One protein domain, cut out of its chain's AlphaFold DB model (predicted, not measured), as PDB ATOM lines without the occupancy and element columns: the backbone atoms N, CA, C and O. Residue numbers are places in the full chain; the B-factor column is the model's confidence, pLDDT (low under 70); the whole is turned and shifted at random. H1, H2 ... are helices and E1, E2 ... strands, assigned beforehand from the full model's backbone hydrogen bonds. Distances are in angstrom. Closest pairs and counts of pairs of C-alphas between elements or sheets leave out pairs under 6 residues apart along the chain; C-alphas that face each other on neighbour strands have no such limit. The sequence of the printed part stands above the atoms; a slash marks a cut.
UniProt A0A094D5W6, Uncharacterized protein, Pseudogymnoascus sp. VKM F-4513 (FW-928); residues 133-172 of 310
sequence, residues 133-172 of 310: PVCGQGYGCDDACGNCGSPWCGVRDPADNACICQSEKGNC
ATOM      1  N   PRO A 133     -36.703  57.611 -34.365       57.75
ATOM      2  CA  PRO A 133     -36.901  57.714 -32.921       57.75
ATOM      3  C   PRO A 133     -36.174  56.568 -32.201       57.75
ATOM      4  O   PRO A 133     -36.251  55.417 -32.625       57.75
ATOM      5  N   VAL A 134     -35.463  56.880 -31.114       60.03
ATOM      6  CA  VAL A 134     -34.861  55.859 -30.246       60.03
ATOM      7  C   VAL A 134     -35.997  55.203 -29.465       60.03
ATOM      8  O   VAL A 134     -36.554  55.777 -28.530       60.03
ATOM      9  N   CYS A 135     -36.393  54.021 -29.917       65.25
ATOM     10  CA  CYS A 135     -37.537  53.284 -29.409       65.25
ATOM     11  C   CYS A 135     -37.096  52.317 -28.309       65.25
ATOM     12  O   CYS A 135     -36.524  51.281 -28.615       65.25
ATOM     13  N   GLY A 136     -37.373  52.651 -27.044       63.44
ATOM     14  CA  GLY A 136     -37.299  51.723 -25.906       63.44
ATOM     15  C   GLY A 136     -35.925  51.106 -25.585       63.44
ATOM     16  O   GLY A 136     -34.949  51.246 -26.311       63.44
ATOM     17  N   GLN A 137     -35.849  50.415 -24.445       62.06
ATOM     18  CA  GLN A 137     -34.754  49.495 -24.127       62.06
ATOM     19  C   GLN A 137     -35.324  48.076 -24.186       62.06
ATOM     20  O   GLN A 137     -36.263  47.763 -23.458       62.06
ATOM     21  N   GLY A 138     -34.802  47.249 -25.088       73.81
ATOM     22  CA  GLY A 138     -35.171  45.842 -25.248       73.81
ATOM     23  C   GLY A 138     -33.919  44.972 -25.321       73.81
ATOM     24  O   GLY A 138     -32.836  45.466 -25.640       73.81
ATOM     25  N   TYR A 139     -34.056  43.679 -25.017       77.56
ATOM     26  CA  TYR A 139     -32.940  42.722 -25.040       77.56
ATOM     27  C   TYR A 139     -32.378  42.514 -26.456       77.56
ATOM     28  O   TYR A 139     -31.185  42.259 -26.629       77.56
ATOM     29  N   GLY A 140     -33.229  42.687 -27.469       84.38
ATOM     30  CA  GLY A 140     -32.863  42.759 -28.877       84.38
ATOM     31  C   GLY A 140     -33.397  44.027 -29.537       84.38
ATOM     32  O   GLY A 140     -34.286  44.704 -29.013       84.38
ATOM     33  N   CYS A 141     -32.868  44.340 -30.722       85.06
ATOM     34  CA  CYS A 141     -33.370  45.475 -31.495       85.06
ATOM     35  C   CYS A 141     -34.792  45.250 -32.011       85.06
ATOM     36  O   CYS A 141     -35.513  46.221 -32.209       85.06
ATOM     37  N   ASP A 142     -35.229  43.999 -32.148       81.44
ATOM     38  CA  ASP A 142     -36.610  43.669 -32.495       81.44
ATOM     39  C   ASP A 142     -37.590  44.025 -31.362       81.44
ATOM     40  O   ASP A 142     -38.626  44.628 -31.626       81.44
ATOM     41  N   ASP A 143     -37.233  43.767 -30.096       82.75
ATOM     42  CA  ASP A 143     -38.047  44.158 -28.930       82.75
ATOM     43  C   ASP A 143     -38.071  45.677 -28.732       82.75
ATOM     44  O   ASP A 143     -39.124  46.272 -28.493       82.75
ATOM     45  N   ALA A 144     -36.906  46.320 -28.864       86.81
ATOM     46  CA  ALA A 144     -36.785  47.770 -28.754       86.81
ATOM     47  C   ALA A 144     -37.661  48.473 -29.813       86.81
ATOM     48  O   ALA A 144     -38.462  49.358 -29.500       86.81
ATOM     49  N   CYS A 145     -37.594  48.003 -31.060       88.31
ATOM     50  CA  CYS A 145     -38.378  48.558 -32.161       88.31
ATOM     51  C   CYS A 145     -39.848  48.113 -32.165       88.31
ATOM     52  O   CYS A 145     -40.694  48.847 -32.677       88.31
ATOM     53  N   GLY A 146     -40.183  46.979 -31.544       83.00
ATOM     54  CA  GLY A 146     -41.562  46.512 -31.368       83.00
ATOM     55  C   GLY A 146     -42.426  47.501 -30.581       83.00
ATOM     56  O   GLY A 146     -43.591  47.717 -30.919       83.00
ATOM     57  N   ASN A 147     -41.830  48.207 -29.614       81.88
ATOM     58  CA  ASN A 147     -42.514  49.256 -28.850       81.88
ATOM     59  C   ASN A 147     -42.847  50.516 -29.666       81.88
ATOM     60  O   ASN A 147     -43.646  51.334 -29.211       81.88
ATOM     61  N   CYS A 148     -42.281  50.680 -30.864       80.62
ATOM     62  CA  CYS A 148     -42.585  51.804 -31.753       80.62
ATOM     63  C   CYS A 148     -43.758  51.560 -32.712       80.62
ATOM     64  O   CYS A 148     -44.093  52.445 -33.502       80.62
ATOM     65  N   GLY A 149     -44.421  50.402 -32.597       77.69
ATOM     66  CA  GLY A 149     -45.578  50.018 -33.401       77.69
ATOM     67  C   GLY A 149     -45.163  49.529 -34.784       77.69
ATOM     68  O   GLY A 149     -44.385  50.180 -35.465       77.69
ATOM     69  N   SER A 150     -45.655  48.370 -35.212       73.06
ATOM     70  CA  SER A 150     -45.281  47.780 -36.500       73.06
ATOM     71  C   SER A 150     -45.549  48.723 -37.693       73.06
ATOM     72  O   SER A 150     -46.542  49.456 -37.678       73.06
ATOM     73  N   PRO A 151     -44.707  48.701 -38.749       65.88
ATOM     74  CA  PRO A 151     -43.580  47.794 -38.980       65.88
ATOM     75  C   PRO A 151     -42.196  48.485 -38.993       65.88
ATOM     76  O   PRO A 151     -41.876  49.279 -39.887       65.88
ATOM     77  N   TRP A 152     -41.338  48.118 -38.037       82.25
ATOM     78  CA  TRP A 152     -39.930  48.533 -37.987       82.25
ATOM     79  C   TRP A 152     -39.027  47.308 -37.898       82.25
ATOM     80  O   TRP A 152     -39.334  46.376 -37.160       82.25
ATOM     81  N   CYS A 153     -37.895  47.337 -38.599       82.62
ATOM     82  CA  CYS A 153     -36.789  46.418 -38.364       82.62
ATOM     83  C   CYS A 153     -35.704  47.136 -37.557       82.62
ATOM     84  O   CYS A 153     -35.316  48.265 -37.872       82.62
ATOM     85  N   GLY A 154     -35.246  46.500 -36.482       86.31
ATOM     86  CA  GLY A 154     -34.165  47.017 -35.655       86.31
ATOM     87  C   GLY A 154     -32.813  46.550 -36.176       86.31
ATOM     88  O   GLY A 154     -32.564  45.349 -36.268       86.31
ATOM     89  N   VAL A 155     -31.920  47.484 -36.495       87.19
ATOM     90  CA  VAL A 155     -30.519  47.186 -36.829       87.19
ATOM     91  C   VAL A 155     -29.630  47.731 -35.721       87.19
ATOM     92  O   VAL A 155     -29.814  48.858 -35.268       87.19
ATOM     93  N   ARG A 156     -28.667  46.927 -35.268       84.38
ATOM     94  CA  ARG A 156     -27.699  47.337 -34.246       84.38
ATOM     95  C   ARG A 156     -26.602  48.177 -34.892       84.38
ATOM     96  O   ARG A 156     -25.968  47.719 -35.843       84.38
ATOM     97  N   ASP A 157     -26.387  49.389 -34.393       85.50
ATOM     98  CA  ASP A 157     -25.274  50.229 -34.822       85.50
ATOM     99  C   ASP A 157     -23.955  49.628 -34.301       85.50
ATOM    100  O   ASP A 157     -23.812  49.445 -33.088       85.50
ATOM    101  N   PRO A 158     -22.985  49.297 -35.174       79.62
ATOM    102  CA  PRO A 158     -21.703  48.742 -34.749       79.62
ATOM    103  C   PRO A 158     -20.829  49.718 -33.945       79.62
ATOM    104  O   PRO A 158     -19.904  49.255 -33.280       79.62
ATOM    105  N   ALA A 159     -21.075  51.031 -34.000       80.94
ATOM    106  CA  ALA A 159     -20.285  52.015 -33.257       80.94
ATOM    107  C   ALA A 159     -20.635  52.028 -31.763       80.94
ATOM    108  O   ALA A 159     -19.744  51.973 -30.916       80.94
ATOM    109  N   ASP A 160     -21.935  52.035 -31.452       84.56
ATOM    110  CA  ASP A 160     -22.433  52.326 -30.100       84.56
ATOM    111  C   ASP A 160     -23.325  51.210 -29.529       84.56
ATOM    112  O   ASP A 160     -23.827  51.316 -28.410       84.56
ATOM    113  N   ASN A 161     -23.546  50.134 -30.296       80.00
ATOM    114  CA  ASN A 161     -24.446  49.019 -29.969       80.00
ATOM    115  C   ASN A 161     -25.915  49.448 -29.754       80.00
ATOM    116  O   ASN A 161     -26.718  48.691 -29.203       80.00
ATOM    117  N   ALA A 162     -26.268  50.662 -30.190       87.88
ATOM    118  CA  ALA A 162     -27.614  51.209 -30.126       87.88
ATOM    119  C   ALA A 162     -28.511  50.571 -31.195       87.88
ATOM    120  O   ALA A 162     -28.061  50.244 -32.293       87.88
ATOM    121  N   CYS A 163     -29.795  50.399 -30.891       89.12
ATOM    122  CA  CYS A 163     -30.762  49.885 -31.855       89.12
ATOM    123  C   CYS A 163     -31.357  51.028 -32.677       89.12
ATOM    124  O   CYS A 163     -32.001  51.927 -32.138       89.12
ATOM    125  N   ILE A 164     -31.158  50.976 -33.992       87.88
ATOM    126  CA  ILE A 164     -31.735  51.909 -34.954       87.88
ATOM    127  C   ILE A 164     -32.957  51.240 -35.578       87.88
ATOM    128  O   ILE A 164     -32.833  50.260 -36.314       87.88
ATOM    129  N   CYS A 165     -34.139  51.783 -35.302       88.31
ATOM    130  CA  CYS A 165     -35.383  51.311 -35.895       88.31
ATOM    131  C   CYS A 165     -35.565  51.942 -37.275       88.31
ATOM    132  O   CYS A 165     -35.750  53.155 -37.395       88.31
ATOM    133  N   GLN A 166     -35.528  51.122 -38.323       83.81
ATOM    134  CA  GLN A 166     -35.823  51.548 -39.688       83.81
ATOM    135  C   GLN A 166     -37.197  51.044 -40.114       83.81
ATOM    136  O   GLN A 166     -37.556  49.889 -39.902       83.81
ATOM    137  N   SER A 167     -37.993  51.939 -40.695       78.62
ATOM    138  CA  SER A 167     -39.318  51.607 -41.214       78.62
ATOM    139  C   SER A 167     -39.172  50.669 -42.410       78.62
ATOM    140  O   SER A 167     -38.334  50.937 -43.271       78.62
ATOM    141  N   GLU A 168     -40.030  49.650 -42.513       65.62
ATOM    142  CA  GLU A 168     -40.027  48.573 -43.535       65.62
ATOM    143  C   GLU A 168     -39.909  49.012 -45.011       65.62
ATOM    144  O   GLU A 168     -39.682  48.190 -45.894       65.62
ATOM    145  N   LYS A 169     -40.050  50.305 -45.320       67.31
ATOM    146  CA  LYS A 169     -39.762  50.842 -46.658       67.31
ATOM    147  C   LYS A 169     -38.267  50.920 -46.992       67.31
ATOM    148  O   LYS A 169     -37.937  51.167 -48.151       67.31
ATOM    149  N   GLY A 170     -37.375  50.741 -46.017       58.03
ATOM    150  CA  GLY A 170     -35.936  50.586 -46.230       58.03
ATOM    151  C   GLY A 170     -35.548  49.110 -46.284       58.03
ATOM    152  O   GLY A 170     -36.082  48.315 -45.521       58.03
ATOM    153  N   ASN A 171     -34.632  48.734 -47.184       54.84
ATOM    154  CA  ASN A 171     -34.074  47.381 -47.277       54.84
ATOM    155  C   ASN A 171     -33.529  46.920 -45.912       54.84
ATOM    156  O   ASN A 171     -32.379  47.211 -45.576       54.84
ATOM    157  N   CYS A 172     -34.315  46.167 -45.147       60.97
ATOM    158  CA  CYS A 172     -33.787  45.459 -43.991       60.97
ATOM    159  C   CYS A 172     -32.799  44.399 -44.520       60.97
ATOM    160  O   CYS A 172     -33.159  43.623 -45.416       60.97
TER     161      CYS A 172
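AT A GLANCE: This is residues 133 to 172 of the 310 residues of an uncharacterized protein of Pseudogymnoascus sp. VKM F-4513 (FW-928) (UniProt A0A094D5W6). One short helix, H1, packs on a two-stranded hairpin of E1 and E2, with unnamed stretches before, between and after them. The 40 printed residues have one named helix and two named strands, in the order H1, E1, E2; the sheet is antiparallel. The class is mixed, helices and strands, with under half of the residues in named elements. The whole is compact, with a radius of gyration of the C-alphas of 9.1 A and spans of 24 by 20 by 15 A.

HOW THE PARTS SIT: Start at H1, residues 141 to 146, where every O i to N i+4 pair is within hydrogen-bond range. Its closest C-alphas to E1, residues 152 to 156, are those of Cys 141 and Gly 154, 4.5 A apart. To E2, residues 163 to 167, they are those of Cys 141 and Cys 163, 5.1 A. E1 and E2 form an antiparallel hairpin at 149 degrees; look for N 164 and O 155, 2.8 A apart, within hydrogen-bond range.

IN THESE COORDINATES: Find C-alpha 141 at (-33.370, 45.475, -31.495); H1 runs 8.3 A. E1 and E2 each run 12.8 A, E2 to C-alpha 167 at (-39.318, 51.607, -41.214).

THE WHOLE: The printed part has no cut and no long link. Residues 133 to 137, 151 and 168 to 172 have pLDDT under 70.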